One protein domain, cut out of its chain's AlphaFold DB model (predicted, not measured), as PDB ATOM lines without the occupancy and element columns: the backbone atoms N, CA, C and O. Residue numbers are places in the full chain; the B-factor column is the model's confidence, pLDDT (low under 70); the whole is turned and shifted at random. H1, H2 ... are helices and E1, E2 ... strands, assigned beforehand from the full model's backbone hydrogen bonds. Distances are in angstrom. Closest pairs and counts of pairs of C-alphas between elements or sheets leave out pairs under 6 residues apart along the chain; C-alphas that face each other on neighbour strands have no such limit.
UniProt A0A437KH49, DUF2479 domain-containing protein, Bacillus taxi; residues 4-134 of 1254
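This is residues 4 to 134 of the 1254 residues of the protein "DUF2479 domain-containing protein" of Bacillus taxi (UniProt A0A437KH49). Two strongly twisted sheets, five strands in one and four in the other, lie face to face as an elongated sandwich, the strands of the one at 34 degrees to those of the other; at one edge E5 runs on from the larger sheet into E6 of the smaller. The short helix H1 sits at one end, and the tail of residues 119 to 134 loops out beyond that end and turns back. The printed part has 131 residues with nine named strands and one named helix, in the order E1 E2 E3 E4 E5 E6 E7 H1 E8 E9. The mixed sheets run E2 E9 E8 E4 E5 and E1 E3 E7 E6, and the class is mostly strand. The whole is compact, with a radius of gyration of the C-alphas of 15.2 A and spans of 47 by 28 by 26 A.

E1, residues 4 to 11, begins at C-alpha 4 (38.331, 11.532, -7.369) and is 22.1 A long. E2, residues 18 to 26, bends by 61 degrees at residue 22. E3, residues 33 to 41, is 26.6 A long, and E4, residues 51 to 58, is 23.1 A long. E5 is residues 64 to 68, E6 residues 70 to 73, E7 residues 78 to 82 and H1 residues 85 to 89. E8, residues 92 to 102, is 32.4 A long. E9, residues 107 to 118, is 32.5 A long, bends by 54 degrees at residue 110 and ends at C-alpha 118 (42.872, 16.673, -21.415).

The two sheets form a sandwich, two sheets face to face, with facing parts 9.2 A centre to centre and strands at 34 degrees. In the larger sheet, E2 and E9 are parallel, with N 19 and O 112 at 3.0 A. The hairpin E8 and E9 has N 94 and O 115 at 2.9 A. E8 and E4 are antiparallel, with N 54 and O 99 at 3.0 A. The hairpin E4 and E5 has N 55 and O 67 at 2.8 A. H1 is on this sheet but only grazes it, with residues 87 to 89; its one O i to N i+4 pair is within hydrogen-bond range. In the smaller sheet, E1 and E3 are parallel, with N 7 and O 36 at 2.8 A. E3 and E7 are antiparallel, with N 37 and O 79 at 2.8 A. The hairpin E6 and E7 has N 80 and O 70 at 2.8 A. Between the sheets, the closest C-alphas of E1 and E9 are those of Ile 11 and Val 110, 5.7 A apart. E5 runs on into E6 at 43 degrees across one residue, while E1 and E5 are apart.

The two C-alphas farthest apart, those of Asp 104 and Asp 125, are 47.9 A apart. The printed part has no cut, and no link is long. Mean pLDDT of the printed part is 83.4; residues 14 to 17, residue 20 and residues 125 to 134 are under 70.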
ATOM      1  N   ASN A   4      38.967  12.843  -7.323       89.38
ATOM      2  CA  ASN A   4      38.331  11.532  -7.369       89.38
ATOM      3  C   ASN A   4      37.164  11.484  -8.368       89.38
ATOM      4  O   ASN A   4      36.459  12.480  -8.549       89.38
ATOM      5  N   ALA A   5      36.920  10.313  -8.956       89.56
ATOM      6  CA  ALA A   5      35.699  10.016  -9.691       89.56
ATOM      7  C   ALA A   5      35.160   8.624  -9.330       89.56
ATOM      8  O   ALA A   5      35.853   7.615  -9.469       89.56
ATOM      9  N   ASP A   6      33.905   8.595  -8.886       90.12
ATOM     10  CA  ASP A   6      33.237   7.403  -8.366       90.12
ATOM     11  C   ASP A   6      32.459   6.650  -9.458       90.12
ATOM     12  O   ASP A   6      31.743   7.247 -10.268       90.12
ATOM     13  N   LEU A   7      32.595   5.322  -9.476       87.94
ATOM     14  CA  LEU A   7      32.017   4.423 -10.477       87.94
ATOM     15  C   LEU A   7      31.315   3.234  -9.800       87.94
ATOM     16  O   LEU A   7      31.947   2.274  -9.361       87.94
ATOM     17  N   THR A   8      29.985   3.275  -9.742       87.75
ATOM     18  CA  THR A   8      29.155   2.151  -9.281       87.75
ATOM     19  C   THR A   8      28.981   1.132 -10.407       87.75
ATOM     20  O   THR A   8      28.419   1.460 -11.451       87.75
ATOM     21  N   LEU A   9      29.446  -0.105 -10.203       87.19
ATOM     22  CA  LEU A   9      29.460  -1.168 -11.214       87.19
ATOM     23  C   LEU A   9      28.695  -2.399 -10.704       87.19
ATOM     24  O   LEU A   9      28.895  -2.820  -9.568       87.19
ATOM     25  N   ASN A  10      27.837  -2.994 -11.538       83.19
ATOM     26  CA  ASN A  10      27.027  -4.165 -11.176       83.19
ATOM     27  C   ASN A  10      27.351  -5.347 -12.100       83.19
ATOM     28  O   ASN A  10      27.029  -5.314 -13.289       83.19
ATOM     29  N   ILE A  11      27.984  -6.386 -11.552       84.31
ATOM     30  CA  ILE A  11      28.442  -7.560 -12.297       84.31
ATOM     31  C   ILE A  11      27.238  -8.429 -12.667       84.31
ATOM     32  O   ILE A  11      26.634  -9.087 -11.820       84.31
ATOM     33  N   SER A  12      26.900  -8.443 -13.956       76.19
ATOM     34  CA  SER A  12      25.815  -9.245 -14.523       76.19
ATOM     35  C   SER A  12      26.092  -9.592 -15.989       76.19
ATOM     36  O   SER A  12      26.684  -8.806 -16.731       76.19
ATOM     37  N   ALA A  13      25.595 -10.751 -16.429       71.56
ATOM     38  CA  ALA A  13      25.602 -11.167 -17.832       71.56
ATOM     39  C   ALA A  13      24.604 -10.383 -18.717       71.56
ATOM     40  O   ALA A  13      24.639 -10.516 -19.938       71.56
ATOM     41  N   THR A  14      23.712  -9.580 -18.122       66.81
ATOM     42  CA  THR A  14      22.680  -8.795 -18.830       66.81
ATOM     43  C   THR A  14      22.824  -7.278 -18.667       66.81
ATOM     44  O   THR A  14      22.089  -6.523 -19.304       66.81
ATOM     45  N   ALA A  15      23.767  -6.807 -17.844       65.62
ATOM     46  CA  ALA A  15      24.076  -5.385 -17.727       65.62
ATOM     47  C   ALA A  15      24.854  -4.879 -18.958       65.62
ATOM     48  O   ALA A  15      25.578  -5.628 -19.611       65.62
ATOM     49  N   SER A  16      24.732  -3.586 -19.272       63.09
ATOM     50  CA  SER A  16      25.494  -2.973 -20.366       63.09
ATOM     51  C   SER A  16      26.967  -2.837 -19.972       63.09
ATOM     52  O   SER A  16      27.347  -1.865 -19.329       63.09
ATOM     53  N   GLN A  17      27.798  -3.806 -20.369       65.19
ATOM     54  CA  GLN A  17      29.223  -3.908 -20.004       65.19
ATOM     55  C   GLN A  17      30.126  -2.792 -20.574       65.19
ATOM     56  O   GLN A  17      31.349  -2.896 -20.493       65.19
ATOM     57  N   TYR A  18      29.556  -1.735 -21.164       73.06
ATOM     58  CA  TYR A  18      30.283  -0.536 -21.563       73.06
ATOM     59  C   TYR A  18      29.606   0.734 -21.046       73.06
ATOM     60  O   TYR A  18      28.411   0.946 -21.245       73.06
ATOM     61  N   THR A  19      30.377   1.638 -20.441       72.88
ATOM     62  CA  THR A  19      29.891   2.973 -20.058       72.88
ATOM     63  C   THR A  19      30.868   4.069 -20.475       72.88
ATOM     64  O   THR A  19      31.980   4.168 -19.962       72.88
ATOM     65  N   ALA A  20      30.437   4.938 -21.392       63.25
ATOM     66  CA  ALA A  20      31.143   6.180 -21.688       63.25
ATOM     67  C   ALA A  20      30.895   7.181 -20.549       63.25
ATOM     68  O   ALA A  20      29.781   7.687 -20.393       63.25
ATOM     69  N   SER A  21      31.914   7.441 -19.729       71.12
ATOM     70  CA  SER A  21      31.800   8.380 -18.610       71.12
ATOM     71  C   SER A  21      32.045   9.825 -19.060       71.12
ATOM     72  O   SER A  21      32.594  10.087 -20.132       71.12
ATOM     73  N   LYS A  22      31.673  10.785 -18.208       80.19
ATOM     74  CA  LYS A  22      32.037  12.205 -18.363       80.19
ATOM     75  C   LYS A  22      33.312  12.579 -17.586       80.19
ATOM     76  O   LYS A  22      33.588  13.765 -17.430       80.19
ATOM     77  N   ILE A  23      34.058  11.590 -17.081       91.06
ATOM     78  CA  ILE A  23      35.248  11.800 -16.247       91.06
ATOM     79  C   ILE A  23      36.350  12.456 -17.087       91.06
ATOM     80  O   ILE A  23      36.650  12.005 -18.198       91.06
ATOM     81  N   ARG A  24      36.939  13.524 -16.540       89.69
ATOM     82  CA  ARG A  24      38.041  14.278 -17.140       89.69
ATOM     83  C   ARG A  24      39.166  14.486 -16.135       89.69
ATOM     84  O   ARG A  24      38.994  15.208 -15.150       89.69
ATOM     85  N   PHE A  25      40.314  13.902 -16.437       93.81
ATOM     86  CA  PHE A  25      41.589  14.251 -15.821       93.81
ATOM     87  C   PHE A  25      42.403  15.139 -16.769       93.81
ATOM     88  O   PHE A  25      41.968  15.443 -17.880       93.81
ATOM     89  N   SER A  26      43.571  15.580 -16.329       90.12
ATOM     90  CA  SER A  26      44.545  16.338 -17.101       90.12
ATOM     91  C   SER A  26      45.942  15.768 -16.885       90.12
ATOM     92  O   SER A  26      46.208  15.160 -15.848       90.12
ATOM     93  N   THR A  27      46.838  16.002 -17.843       88.19
ATOM     94  CA  THR A  27      48.267  15.640 -17.773       88.19
ATOM     95  C   THR A  27      48.950  16.113 -16.482       88.19
ATOM     96  O   THR A  27      49.899  15.484 -16.018       88.19
ATOM     97  N   GLN A  28      48.433  17.186 -15.874       85.69
ATOM     98  CA  GLN A  28      48.948  17.814 -14.654       85.69
ATOM     99  C   GLN A  28      48.233  17.387 -13.353       85.69
ATOM    100  O   GLN A  28      48.578  17.886 -12.286       85.69
ATOM    101  N   ASP A  29      47.282  16.441 -13.378       88.69
ATOM    102  CA  ASP A  29      46.642  15.906 -12.153       88.69
ATOM    103  C   ASP A  29      47.551  14.908 -11.378       88.69
ATOM    104  O   ASP A  29      47.065  14.024 -10.657       88.69
ATOM    105  N   GLY A  30      48.874  15.034 -11.520       81.06
ATOM    106  CA  GLY A  30      49.895  14.135 -10.981       81.06
ATOM    107  C   GLY A  30      49.727  13.830  -9.498       81.06
ATOM    108  O   GLY A  30      49.626  14.731  -8.667       81.06
ATOM    109  N   GLY A  31      49.657  12.542  -9.149       75.25
ATOM    110  CA  GLY A  31      49.464  12.116  -7.762       75.25
ATOM    111  C   GLY A  31      48.118  12.536  -7.146       75.25
ATOM    112  O   GLY A  31      47.970  12.466  -5.926       75.25
ATOM    113  N   SER A  32      47.128  12.936  -7.957       83.56
ATOM    114  CA  SER A  32      45.796  13.356  -7.492       83.56
ATOM    115  C   SER A  32      44.621  12.727  -8.253       83.56
ATOM    116  O   SER A  32      43.576  12.522  -7.637       83.56
ATOM    117  N   ALA A  33      44.769  12.379  -9.538       92.56
ATOM    118  CA  ALA A  33      43.724  11.715 -10.328       92.56
ATOM    119  C   ALA A  33      43.417  10.302  -9.799       92.56
ATOM    120  O   ALA A  33      44.265   9.409  -9.877       92.56
ATOM    121  N   LYS A  34      42.201  10.091  -9.280       93.75
ATOM    122  CA  LYS A  34      41.779   8.818  -8.677       93.75
ATOM    123  C   LYS A  34      40.429   8.340  -9.218       93.75
ATOM    124  O   LYS A  34      39.527   9.139  -9.463       93.75
ATOM    125  N   LEU A  35      40.306   7.029  -9.387       93.69
ATOM    126  CA  LEU A  35      39.076   6.302  -9.674       93.69
ATOM    127  C   LEU A  35      38.733   5.428  -8.462       93.69
ATOM    128  O   LEU A  35      39.578   4.649  -8.016       93.69
ATOM    129  N   THR A  36      37.497   5.512  -7.977       93.19
ATOM    130  CA  THR A  36      36.977   4.623  -6.928       93.19
ATOM    131  C   THR A  36      35.782   3.851  -7.477       93.19
ATOM    132  O   THR A  36      34.823   4.428  -7.988       93.19
ATOM    133  N   PHE A  37      35.849   2.527  -7.396       93.31
ATOM    134  CA  PHE A  37      34.840   1.603  -7.890       93.31
ATOM    135  C   PHE A  37      34.083   0.980  -6.720       93.31
ATOM    136  O   PHE A  37      34.693   0.489  -5.771       93.31
ATOM    137  N   PHE A  38      32.758   0.951  -6.826       92.31
ATOM    138  CA  PHE A  38      31.871   0.296  -5.868       92.31
ATOM    139  C   PHE A  38      31.231  -0.895  -6.576       92.31
ATOM    140  O   PHE A  38      30.449  -0.701  -7.513       92.31
ATOM    141  N   LEU A  39      31.624  -2.113  -6.192       92.25
ATOM    142  CA  LEU A  39      31.278  -3.337  -6.911       92.25
ATOM    143  C   LEU A  39      30.078  -4.043  -6.280       92.25
ATOM    144  O   LEU A  39      30.103  -4.446  -5.118       92.25
ATOM    145  N   PHE A  40      29.051  -4.248  -7.097       87.25
ATOM    146  CA  PHE A  40      27.826  -4.951  -6.742       87.25
ATOM    147  C   PHE A  40      27.658  -6.200  -7.611       87.25
ATOM    148  O   PHE A  40      28.151  -6.262  -8.739       87.25
ATOM    149  N   LYS A  41      26.907  -7.180  -7.115       85.12
ATOM    150  CA  LYS A  41      26.369  -8.294  -7.898       85.12
ATOM    151  C   LYS A  41      24.880  -8.417  -7.601       85.12
ATOM    152  O   LYS A  41      24.485  -8.507  -6.444       85.12
ATOM    153  N   GLU A  42      24.056  -8.368  -8.646       80.06
ATOM    154  CA  GLU A  42      22.584  -8.429  -8.551       80.06
ATOM    155  C   GLU A  42      21.971  -7.367  -7.603       80.06
ATOM    156  O   GLU A  42      20.844  -7.499  -7.137       80.06
ATOM    157  N   GLY A  43      22.698  -6.264  -7.366       76.56
ATOM    158  CA  GLY A  43      22.292  -5.162  -6.481       76.56
ATOM    159  C   GLY A  43      22.785  -5.255  -5.029       76.56
ATOM    160  O   GLY A  43      22.520  -4.336  -4.260       76.56
ATOM    161  N   VAL A  44      23.523  -6.304  -4.656       84.38
ATOM    162  CA  VAL A  44      24.164  -6.458  -3.334       84.38
ATOM    163  C   VAL A  44      25.662  -6.150  -3.443       84.38
ATOM    164  O   VAL A  44      26.268  -6.472  -4.463       84.38
ATOM    165  N   GLU A  45      26.259  -5.517  -2.428       90.19
ATOM    166  CA  GLU A  45      27.717  -5.294  -2.341       90.19
ATOM    167  C   GLU A  45      28.482  -6.624  -2.491       90.19
ATOM    168  O   GLU A  45      28.046  -7.653  -1.970       90.19
ATOM    169  N   LEU A  46      29.606  -6.628  -3.217       88.44
ATOM    170  CA  LEU A  46      30.361  -7.845  -3.545       88.44
ATOM    171  C   LEU A  46      31.644  -7.976  -2.697       88.44
ATOM    172  O   LEU A  46      32.606  -7.255  -2.963       88.44
ATOM    173  N   PRO A  47      31.735  -8.927  -1.745       89.12
ATOM    174  CA  PRO A  47      32.954  -9.138  -0.967       89.12
ATOM    175  C   PRO A  47      34.117  -9.674  -1.819       89.12
ATOM    176  O   PRO A  47      33.947 -10.587  -2.627       89.12
ATOM    177  N   LEU A  48      35.323  -9.148  -1.592       89.50
ATOM    178  CA  LEU A  48      36.530  -9.380  -2.405       89.50
ATOM    179  C   LEU A  48      37.603 -10.170  -1.630       89.50
ATOM    180  O   LEU A  48      38.785  -9.820  -1.600       89.50
ATOM    181  N   ASN A  49      37.173 -11.242  -0.963       85.19
ATOM    182  CA  ASN A  49      38.049 -12.153  -0.225       85.19
ATOM    183  C   ASN A  49      38.723 -13.150  -1.180       85.19
ATOM    184  O   ASN A  49      38.041 -13.801  -1.965       85.19
ATOM    185  N   GLY A  50      40.051 -13.291  -1.102       81.44
ATOM    186  CA  GLY A  50      40.805 -14.174  -2.007       81.44
ATOM    187  C   GLY A  50      40.870 -13.673  -3.456       81.44
ATOM    188  O   GLY A  50      40.954 -14.482  -4.376       81.44
ATOM    189  N   VAL A  51      40.802 -12.351  -3.659       86.00
ATOM    190  CA  VAL A  51      40.764 -11.704  -4.979       86.00
ATOM    191  C   VAL A  51      41.917 -10.712  -5.142       86.00
ATOM    192  O   VAL A  51      42.207  -9.935  -4.233       86.00
ATOM    193  N   THR A  52      42.505 -10.685  -6.338       90.00
ATOM    194  CA  THR A  52      43.386  -9.622  -6.836       90.00
ATOM    195  C   THR A  52      42.694  -8.913  -7.996       90.00
ATOM    196  O   THR A  52      42.413  -9.522  -9.031       90.00
ATOM    197  N   GLY A  53      42.427  -7.615  -7.845       88.88
ATOM    198  CA  GLY A  53      41.916  -6.793  -8.939       88.88
ATOM    199  C   GLY A  53      43.036  -6.354  -9.891       88.88
ATOM    200  O   GLY A  53      44.118  -5.976  -9.442       88.88
ATOM    201  N   LYS A  54      42.763  -6.341 -11.198       91.31
ATOM    202  CA  LYS A  54      43.628  -5.745 -12.235       91.31
ATOM    203  C   LYS A  54      42.798  -4.797 -13.110       91.31
ATOM    204  O   LYS A  54      41.676  -5.145 -13.473       91.31
ATOM    205  N   ILE A  55      43.332  -3.636 -13.481       91.50
ATOM    206  CA  ILE A  55      42.727  -2.720 -14.461       91.50
ATOM    207  C   ILE A  55      43.573  -2.703 -15.735       91.50
ATOM    208  O   ILE A  55      44.760  -2.393 -15.695       91.50
ATOM    209  N   ALA A  56      42.966  -3.034 -16.873       88.81
ATOM    210  CA  ALA A  56      43.573  -2.795 -18.176       88.81
ATOM    211  C   ALA A  56      43.150  -1.419 -18.687       88.81
ATOM    212  O   ALA A  56      41.971  -1.065 -18.622       88.81
ATOM    213  N   MET A  57      44.082  -0.663 -19.256       91.50
ATOM    214  CA  MET A  57      43.799   0.600 -19.935       91.50
ATOM    215  C   MET A  57      44.417   0.588 -21.329       91.50
ATOM    216  O   MET A  57      45.524   0.091 -21.517       91.50
ATOM    217  N   ARG A  58      43.705   1.151 -22.307       89.25
ATOM    218  CA  ARG A  58      44.233   1.498 -23.629       89.25
ATOM    219  C   ARG A  58      44.020   2.986 -23.859       89.25
ATOM    220  O   ARG A  58      42.875   3.447 -23.863       89.25
ATOM    221  N   MET A  59      45.114   3.708 -24.058       89.81
ATOM    222  CA  MET A  59      45.115   5.163 -24.191       89.81
ATOM    223  C   MET A  59      44.832   5.587 -25.642       89.81
ATOM    224  O   MET A  59      44.649   4.746 -26.531       89.81
ATOM    225  N   ALA A  60      44.767   6.896 -25.893       85.69
ATOM    226  CA  ALA A  60      44.379   7.443 -27.196       85.69
ATOM    227  C   ALA A  60      45.401   7.169 -28.315       85.69
ATOM    228  O   ALA A  60      45.017   6.972 -29.467       85.69
ATOM    229  N   ASP A  61      46.686   7.101 -27.967       81.94
ATOM    230  CA  ASP A  61      47.809   6.729 -28.840       81.94
ATOM    231  C   ASP A  61      47.937   5.203 -29.057       81.94
ATOM    232  O   ASP A  61      48.859   4.736 -29.718       81.94
ATOM    233  N   SER A  62      46.990   4.416 -28.531       78.69
ATOM    234  CA  SER A  62      46.980   2.946 -28.515       78.69
ATOM    235  C   SER A  62      48.024   2.258 -27.620       78.69
ATOM    236  O   SER A  62      48.082   1.022 -27.641       78.69
ATOM    237  N   SER A  63      48.765   3.002 -26.786       78.88
ATOM    238  CA  SER A  63      49.525   2.431 -25.660       78.88
ATOM    239  C   SER A  63      48.597   1.690 -24.683       78.88
ATOM    240  O   SER A  63      47.372   1.891 -24.679       78.88
ATOM    241  N   LYS A  64      49.160   0.774 -23.885       82.75
ATOM    242  CA  LYS A  64      48.406  -0.109 -22.982       82.75
ATOM    243  C   LYS A  64      49.101  -0.267 -21.633       82.75
ATOM    244  O   LYS A  64      50.318  -0.403 -21.592       82.75
ATOM    245  N   PHE A  65      48.298  -0.344 -20.576       83.38
ATOM    246  CA  PHE A  65      48.716  -0.569 -19.186       83.38
ATOM    247  C   PHE A  65      47.852  -1.680 -18.553       83.38
ATOM    248  O   PHE A  65      46.713  -1.883 -18.991       83.38
ATOM    249  N   LEU A  66      48.378  -2.413 -17.562       84.62
ATOM    250  CA  LEU A  66      47.698  -3.540 -16.897       84.62
ATOM    251  C   LEU A  66      48.081  -3.623 -15.409       84.62
ATOM    252  O   LEU A  66      48.873  -4.461 -14.964       84.62
ATOM    253  N   ASP A  67      47.461  -2.766 -14.614       87.94
ATOM    254  CA  ASP A  67      47.938  -2.446 -13.272       87.94
ATOM    255  C   ASP A  67      47.103  -3.132 -12.191       87.94
ATOM    256  O   ASP A  67      45.941  -3.487 -12.400       87.94
ATOM    257  N   THR A  68      47.683  -3.313 -11.007       89.50
ATOM    258  CA  THR A  68      46.962  -3.825  -9.830       89.50
ATOM    259  C   THR A  68      46.188  -2.696  -9.157       89.50
ATOM    260  O   THR A  68      46.729  -1.616  -8.932       89.50
ATOM    261  N   VAL A  69      44.922  -2.944  -8.815       90.38
ATOM    262  CA  VAL A  69      44.066  -1.973  -8.109       90.38
ATOM    263  C   VAL A  69      44.027  -2.260  -6.607       90.38
ATOM    264  O   VAL A  69      44.128  -3.410  -6.174       90.38
ATOM    265  N   THR A  70      43.880  -1.220  -5.788       91.56
ATOM    266  CA  THR A  70      43.900  -1.320  -4.326       91.56
ATOM    267  C   THR A  70      42.517  -1.688  -3.791       91.56
ATOM    268  O   THR A  70      41.550  -0.963  -4.001       91.56
ATOM    269  N   LEU A  71      42.406  -2.795  -3.057       89.62
ATOM    270  CA  LEU A  71      41.157  -3.192  -2.395       89.62
ATOM    271  C   LEU A  71      41.037  -2.479  -1.037       89.62
ATOM    272  O   LEU A  71      41.716  -2.876  -0.089       89.62
ATOM    273  N   THR A  72      40.211  -1.434  -0.948       89.44
ATOM    274  CA  THR A  72      40.132  -0.546   0.229       89.44
ATOM    275  C   THR A  72      39.071  -0.970   1.246       89.44
ATOM    276  O   THR A  72      39.354  -0.958   2.441       89.44
ATOM    277  N   ASP A  73      37.898  -1.429   0.799       88.56
ATOM    278  CA  ASP A  73      36.923  -2.135   1.644       88.56
ATOM    279  C   ASP A  73      36.562  -3.473   0.985       88.56
ATOM    280  O   ASP A  73      35.716  -3.562   0.093       88.56
ATOM    281  N   LYS A  74      37.234  -4.538   1.435       88.56
ATOM    282  CA  LYS A  74      37.028  -5.905   0.932       88.56
ATOM    283  C   LYS A  74      35.678  -6.506   1.323       88.56
ATOM    284  O   LYS A  74      35.308  -7.518   0.736       88.56
ATOM    285  N   GLN A  75      34.955  -5.936   2.291       86.69
ATOM    286  CA  GLN A  75      33.631  -6.430   2.681       86.69
ATOM    287  C   GLN A  75      32.535  -5.783   1.828       86.69
ATOM    288  O   GLN A  75      31.656  -6.496   1.355       86.69
ATOM    289  N   ARG A  76      32.641  -4.475   1.561       87.38
ATOM    290  CA  ARG A  76      31.687  -3.711   0.731       87.38
ATOM    291  C   ARG A  76      31.985  -3.697  -0.772       87.38
ATOM    292  O   ARG A  76      31.257  -3.076  -1.541       87.38
ATOM    293  N   GLY A  77      33.072  -4.331  -1.206       88.69
ATOM    294  CA  GLY A  77      33.460  -4.367  -2.617       88.69
ATOM    295  C   GLY A  77      34.004  -3.042  -3.152       88.69
ATOM    296  O   GLY A  77      33.801  -2.731  -4.325       88.69
ATOM    297  N   ILE A  78      34.675  -2.250  -2.307       91.81
ATOM    298  CA  ILE A  78      35.249  -0.955  -2.699       91.81
ATOM    299  C   ILE A  78      36.706  -1.135  -3.124       91.81
ATOM    300  O   ILE A  78      37.521  -1.753  -2.429       91.81
ATOM    301  N   VAL A  79      37.018  -0.582  -4.292       92.56
ATOM    302  CA  VAL A  79      38.294  -0.725  -4.992       92.56
ATOM    303  C   VAL A  79      38.750   0.648  -5.467       92.56
ATOM    304  O   VAL A  79      37.962   1.381  -6.049       92.56
ATOM    305  N   GLU A  80      40.014   1.003  -5.272       94.44
ATOM    306  CA  GLU A  80      40.573   2.278  -5.724       94.44
ATOM    307  C   GLU A  80      41.752   2.082  -6.672       94.44
ATOM    308  O   GLU A  80      42.532   1.135  -6.560       94.44
ATOM    309  N   TYR A  81      41.893   3.012  -7.608       94.25
ATOM    310  CA  TYR A  81      43.020   3.085  -8.521       94.25
ATOM    311  C   TYR A  81      43.409   4.542  -8.760       94.25
ATOM    312  O   TYR A  81      42.552   5.403  -8.959       94.25
ATOM    313  N   LYS A  82      44.709   4.827  -8.736       91.94
ATOM    314  CA  LYS A  82      45.252   6.182  -8.820       91.94
ATOM    315  C   LYS A  82      46.219   6.248  -9.992       91.94
ATOM    316  O   LYS A  82      47.175   5.482 -10.026       91.94
ATOM    317  N   LEU A  83      45.937   7.122 -10.955       91.12
ATOM    318  CA  LEU A  83      46.692   7.173 -12.206       91.12
ATOM    319  C   LEU A  83      48.113   7.678 -11.939       91.12
ATOM    320  O   LEU A  83      48.315   8.644 -11.195       91.12
ATOM    321  N   THR A  84      49.096   7.038 -12.568       89.88
ATOM    322  CA  THR A  84      50.493   7.474 -12.494       89.88
ATOM    323  C   THR A  84      50.724   8.720 -13.350       89.88
ATOM    324  O   THR A  84      49.990   8.993 -14.303       89.88
ATOM    325  N   GLN A  85      51.785   9.476 -13.048       83.12
ATOM    326  CA  GLN A  85      52.168  10.630 -13.867       83.12
ATOM    327  C   GLN A  85      52.496  10.235 -15.316       83.12
ATOM    328  O   GLN A  85      52.301  11.046 -16.217       83.12
ATOM    329  N   GLU A  86      52.953   9.001 -15.550       85.50
ATOM    330  CA  GLU A  86      53.242   8.492 -16.892       85.50
ATOM    331  C   GLU A  86      51.953   8.304 -17.694       85.50
ATOM    332  O   GLU A  86      51.787   8.898 -18.754       85.50
ATOM    333  N   GLN A  87      50.971   7.594 -17.130       88.62
ATOM    334  CA  GLN A  87      49.658   7.387 -17.753       88.62
ATOM    335  C   GLN A  87      48.935   8.705 -18.042       88.62
ATOM    336  O   GLN A  87      48.264   8.828 -19.066       88.62
ATOM    337  N   LEU A  88      49.104   9.712 -17.180       88.94
ATOM    338  CA  LEU A  88      48.553  11.046 -17.408       88.94
ATOM    339  C   LEU A  88      49.168  11.764 -18.624       88.94
ATOM    340  O   LEU A  88      48.491  12.622 -19.183       88.94
ATOM    341  N   LYS A  89      50.370  11.403 -19.107       85.56
ATOM    342  CA  LYS A  89      50.935  11.964 -20.356       85.56
ATOM    343  C   LYS A  89      50.182  11.520 -21.611       85.56
ATOM    344  O   LYS A  89      50.161  12.264 -22.586       85.56
ATOM    345  N   HIS A  90      49.558  10.340 -21.614       87.56
ATOM    346  CA  HIS A  90      48.876   9.784 -22.791       87.56
ATOM    347  C   HIS A  90      47.467  10.388 -22.952       87.56
ATOM    348  O   HIS A  90      46.441   9.717 -22.798       87.56
ATOM    349  N   PHE A  91      47.424  11.695 -23.221       86.31
ATOM    350  CA  PHE A  91      46.199  12.487 -23.308       86.31
ATOM    351  C   PHE A  91      45.270  12.050 -24.456       86.31
ATOM    352  O   PHE A  91      45.687  11.511 -25.479       86.31
ATOM    353  N   GLY A  92      43.972  12.310 -24.293       88.06
ATOM    354  CA  GLY A  92      42.901  11.910 -25.204       88.06
ATOM    355  C   GLY A  92      41.881  10.982 -24.540       88.06
ATOM    356  O   GLY A  92      41.660  11.042 -23.331       88.06
ATOM    357  N   GLN A  93      41.198  10.154 -25.336       90.31
ATOM    358  CA  GLN A  93      40.201   9.203 -24.835       90.31
ATOM    359  C   GLN A  93      40.869   7.894 -24.389       90.31
ATOM    360  O   GLN A  93      41.470   7.198 -25.205       90.31
ATOM    361  N   VAL A  94      40.694   7.528 -23.120       91.44
ATOM    362  CA  VAL A  94      41.148   6.252 -22.550       91.44
ATOM    363  C   VAL A  94      39.975   5.279 -22.487       91.44
ATOM    364  O   VAL A  94      38.887   5.642 -22.037       91.44
ATOM    365  N   VAL A  95      40.187   4.032 -22.909       90.88
ATOM    366  CA  VAL A  95      39.244   2.921 -22.707       90.88
ATOM    367  C   VAL A  95      39.838   1.974 -21.674       90.88
ATOM    368  O   VAL A  95      40.934   1.458 -21.880       90.88
ATOM    369  N   ALA A  96      39.117   1.739 -20.582       91.25
ATOM    370  CA  ALA A  96      39.570   0.935 -19.453       91.25
ATOM    371  C   ALA A  96      38.619  -0.237 -19.177       91.25
ATOM    372  O   ALA A  96      37.423  -0.152 -19.455       91.25
ATOM    373  N   GLU A  97      39.138  -1.327 -18.623       90.62
ATOM    374  CA  GLU A  97      38.367  -2.503 -18.217       90.62
ATOM    375  C   GLU A  97      38.908  -3.055 -16.898       90.62
ATOM    376  O   GLU A  97      40.116  -3.229 -16.736       90.62
ATOM    377  N   LEU A  98      38.008  -3.299 -15.948       91.06
ATOM    378  CA  LEU A  98      38.345  -3.816 -14.624       91.06
ATOM    379  C   LEU A  98      38.129  -5.334 -14.580       91.06
ATOM    380  O   LEU A  98      37.099  -5.827 -15.040       91.06
ATOM    381  N   TYR A  99      39.074  -6.060 -13.989       89.50
ATOM    382  CA  TYR A  99      39.055  -7.513 -13.824       89.50
ATOM    383  C   TYR A  99      39.239  -7.911 -12.359       89.50
ATOM    384  O   TYR A  99      39.987  -7.267 -11.621       89.50
ATOM    385  N   LEU A 100      38.625  -9.028 -11.967       90.44
ATOM    386  CA  LEU A 100      38.876  -9.717 -10.700       90.44
ATOM    387  C   LEU A 100      39.466 -11.101 -10.988       90.44
ATOM    388  O   LEU A 100      38.868 -11.889 -11.722       90.44
ATOM    389  N   ASN A 101      40.629 -11.390 -10.406       89.00
ATOM    390  CA  ASN A 101      41.286 -12.693 -10.456       89.00
ATOM    391  C   ASN A 101      41.220 -13.331  -9.062       89.00
ATOM    392  O   ASN A 101      41.662 -12.720  -8.091       89.00
ATOM    393  N   TYR A 102      40.681 -14.539  -8.961       84.75
ATOM    394  CA  TYR A 102      40.512 -15.284  -7.714       84.75
ATOM    395  C   TYR A 102      41.686 -16.253  -7.499       84.75
ATOM    396  O   TYR A 102      42.322 -16.698  -8.457       84.75
ATOM    397  N   VAL A 103      41.980 -16.591  -6.239       81.00
ATOM    398  CA  VAL A 103      43.088 -17.503  -5.865       81.00
ATOM    399  C   VAL A 103      42.932 -18.945  -6.370       81.00
ATOM    400  O   VAL A 103      43.916 -19.675  -6.413       81.00
ATOM    401  N   ASP A 104      41.732 -19.352  -6.786       81.31
ATOM    402  CA  ASP A 104      41.457 -20.641  -7.441       81.31
ATOM    403  C   ASP A 104      41.758 -20.636  -8.958       81.31
ATOM    404  O   ASP A 104      41.617 -21.656  -9.630       81.31
ATOM    405  N   GLY A 105      42.174 -19.488  -9.504       74.62
ATOM    406  CA  GLY A 105      42.440 -19.279 -10.926       74.62
ATOM    407  C   GLY A 105      41.251 -18.741 -11.731       74.62
ATOM    408  O   GLY A 105      41.432 -18.434 -12.914       74.62
ATOM    409  N   GLN A 106      40.061 -18.576 -11.139       82.25
ATOM    410  CA  GLN A 106      38.914 -17.971 -11.820       82.25
ATOM    411  C   GLN A 106      39.183 -16.491 -12.142       82.25
ATOM    412  O   GLN A 106      39.743 -15.747 -11.338       82.25
ATOM    413  N   LYS A 107      38.768 -16.041 -13.333       86.00
ATOM    414  CA  LYS A 107      38.929 -14.651 -13.793       86.00
ATOM    415  C   LYS A 107      37.609 -14.108 -14.324       86.00
ATOM    416  O   LYS A 107      36.939 -14.780 -15.105       86.00
ATOM    417  N   ILE A 108      37.251 -12.893 -13.918       83.69
ATOM    418  CA  ILE A 108      35.989 -12.230 -14.268       83.69
ATOM    419  C   ILE A 108      36.292 -10.825 -14.801       83.69
ATOM    420  O   ILE A 108      36.985 -10.054 -14.139       83.69
ATOM    421  N   SER A 109      35.751 -10.474 -15.974       84.62
ATOM    422  CA  SER A 109      35.641  -9.070 -16.400       84.62
ATOM    423  C   SER A 109      34.457  -8.427 -15.680       84.62
ATOM    424  O   SER A 109      33.348  -8.960 -15.707       84.62
ATOM    425  N   VAL A 110      34.715  -7.317 -14.992       82.19
ATOM    426  CA  VAL A 110      33.735  -6.585 -14.179       82.19
ATOM    427  C   VAL A 110      32.918  -5.658 -15.067       82.19
ATOM    428  O   VAL A 110      31.693  -5.733 -15.081       82.19
ATOM    429  N   HIS A 111      33.606  -4.756 -15.777       84.62
ATOM    430  CA  HIS A 111      32.999  -3.720 -16.610       84.62
ATOM    431  C   HIS A 111      34.051  -3.026 -17.477       84.62
ATOM    432  O   HIS A 111      35.166  -2.773 -17.006       84.62
ATOM    433  N   ARG A 112      33.682  -2.620 -18.697       87.38
ATOM    434  CA  ARG A 112      34.476  -1.707 -19.532       87.38
ATOM    435  C   ARG A 112      33.902  -0.293 -19.449       87.38
ATOM    436  O   ARG A 112      32.693  -0.083 -19.457       87.38
ATOM    437  N   PHE A 113      34.755   0.715 -19.410       88.88
ATOM    438  CA  PHE A 113      34.346   2.116 -19.404       88.88
ATOM    439  C   PHE A 113      35.319   2.969 -20.220       88.88
ATOM    440  O   PHE A 113      36.326   2.481 -20.737       88.88
ATOM    441  N   SER A 114      35.007   4.248 -20.390       89.62
ATOM    442  CA  SER A 114      35.973   5.209 -20.921       89.62
ATOM    443  C   SER A 114      35.905   6.543 -20.198       89.62
ATOM    444  O   SER A 114      34.853   6.949 -19.699       89.62
ATOM    445  N   PHE A 115      37.049   7.212 -20.145       92.44
ATOM    446  CA  PHE A 115      37.236   8.550 -19.595       92.44
ATOM    447  C   PHE A 115      38.197   9.327 -20.498       92.44
ATOM    448  O   PHE A 115      38.709   8.792 -21.486       92.44
ATOM    449  N   ARG A 116      38.418  10.603 -20.193       90.50
ATOM    450  CA  ARG A 116      39.282  11.472 -20.990       90.50
ATOM    451  C   ARG A 116      40.368  12.105 -20.130       90.50
ATOM    452  O   ARG A 116      40.120  12.469 -18.983       90.50
ATOM    453  N   ILE A 117      41.555  12.249 -20.702       93.00
ATOM    454  CA  ILE A 117      42.655  13.039 -20.151       93.00
ATOM    455  C   ILE A 117      42.846  14.227 -21.102       93.00
ATOM    456  O   ILE A 117      43.081  14.027 -22.291       93.00
ATOM    457  N   ASP A 118      42.681  15.456 -20.621       90.44
ATOM    458  CA  ASP A 118      42.872  16.673 -21.415       90.44
ATOM    459  C   ASP A 118      44.291  17.240 -21.203       90.44
ATOM    460  O   ASP A 118      44.717  17.476 -20.069       90.44
ATOM    461  N   GLN A 119      45.022  17.448 -22.302       88.38
ATOM    462  CA  GLN A 119      46.380  18.009 -22.309       88.38
ATOM    463  C   GLN A 119      46.401  19.421 -21.704       88.38
ATOM    464  O   GLN A 119      45.439  20.181 -21.858       88.38
ATOM    465  N   ALA A 120      47.488  19.777 -21.023       85.19
ATOM    466  CA  ALA A 120      47.670  21.094 -20.437       85.19
ATOM    467  C   ALA A 120      48.477  22.020 -21.365       85.19
ATOM    468  O   ALA A 120      49.119  21.612 -22.331       85.19
ATOM    469  N   LEU A 121      48.476  23.314 -21.037       80.81
ATOM    470  CA  LEU A 121      49.247  24.328 -21.770       80.81
ATOM    471  C   LEU A 121      50.768  24.213 -21.554       80.81
ATOM    472  O   LEU A 121      51.532  24.810 -22.301       80.81
ATOM    473  N   ILE A 122      51.209  23.482 -20.524       75.69
ATOM    474  CA  ILE A 122      52.630  23.328 -20.163       75.69
ATOM    475  C   ILE A 122      53.319  22.164 -20.893       75.69
ATOM    476  O   ILE A 122      54.541  22.143 -21.001       75.69
ATOM    477  N   ASP A 123      52.543  21.210 -21.412       70.38
ATOM    478  CA  ASP A 123      53.019  19.984 -22.062       70.38
ATOM    479  C   ASP A 123      52.519  19.854 -23.516       70.38
ATOM    480  O   ASP A 123      52.523  18.768 -24.095       70.38
ATOM    481  N   THR A 124      52.126  20.979 -24.130       70.12
ATOM    482  CA  THR A 124      51.619  21.040 -25.515       70.12
ATOM    483  C   THR A 124      52.662  20.618 -26.564       70.12
ATOM    484  O   THR A 124      52.306  19.940 -27.525       70.12
ATOM    485  N   ASP A 125      53.943  20.948 -26.358       65.94
ATOM    486  CA  ASP A 125      55.031  20.724 -27.330       65.94
ATOM    487  C   ASP A 125      55.852  19.432 -27.090       65.94
ATOM    488  O   ASP A 125      56.888  19.223 -27.725       65.94
ATOM    489  N   ILE A 126      55.429  18.557 -26.167       63.22
ATOM    490  CA  ILE A 126      56.180  17.345 -25.791       63.22
ATOM    491  C   ILE A 126      55.642  16.123 -26.563       63.22
ATOM    492  O   ILE A 126      54.479  15.758 -26.380       63.22
ATOM    493  N   PRO A 127      56.455  15.441 -27.397       58.28
ATOM    494  CA  PRO A 127      56.016  14.242 -28.106       58.28
ATOM    495  C   PRO A 127      55.890  13.044 -27.153       58.28
ATOM    496  O   PRO A 127      56.840  12.680 -26.461       58.28
ATOM    497  N   VAL A 128      54.722  12.398 -27.154       59.72
ATOM    498  CA  VAL A 128      54.467  11.163 -26.397       59.72
ATOM    499  C   VAL A 128      55.042   9.969 -27.165       59.72
ATOM    500  O   VAL A 128      54.669   9.729 -28.315       59.72
ATOM    501  N   LEU A 129      55.953   9.218 -26.540       56.34
ATOM    502  CA  LEU A 129      56.519   7.987 -27.098       56.34
ATOM    503  C   LEU A 129      55.593   6.795 -26.812       56.34
ATOM    504  O   LEU A 129      55.127   6.607 -25.690       56.34
ATOM    505  N   THR A 130      55.323   5.980 -27.832       49.69
ATOM    506  CA  THR A 130      54.370   4.863 -27.741       49.69
ATOM    507  C   THR A 130      55.052   3.585 -27.245       49.69
ATOM    508  O   THR A 130      55.389   2.700 -28.034       49.69
ATOM    509  N   GLU A 131      55.267   3.482 -25.936       53.16
ATOM    510  CA  GLU A 131      55.855   2.288 -25.316       53.16
ATOM    511  C   GLU A 131      54.818   1.185 -25.022       53.16
ATOM    512  O   GLU A 131      53.633   1.435 -24.786       53.16
ATOM    513  N   TYR A 132      55.280  -0.070 -25.051       49.34
ATOM    514  CA  TYR A 132      54.510  -1.263 -24.680       49.34
ATOM    515  C   TYR A 132      54.981  -1.743 -23.301       49.34
ATOM    516  O   TYR A 132      55.913  -2.539 -23.202       49.34
ATOM    517  N   TYR A 133      54.348  -1.249 -22.236       48.72
ATOM    518  CA  TYR A 133      54.708  -1.624 -20.869       48.72
ATOM    519  C   TYR A 133      54.162  -3.020 -20.519       48.72
ATOM    520  O   TYR A 133      52.964  -3.277 -20.658       48.72
ATOM    521  N   ILE A 134      55.036  -3.933 -20.078       52.34
ATOM    522  CA  ILE A 134      54.677  -5.288 -19.629       52.34
ATOM    523  C   ILE A 134      55.368  -5.553 -18.283       52.34
ATOM    524  O   ILE A 134      56.591  -5.670 -18.214       52.34
TER     525      ILE A 134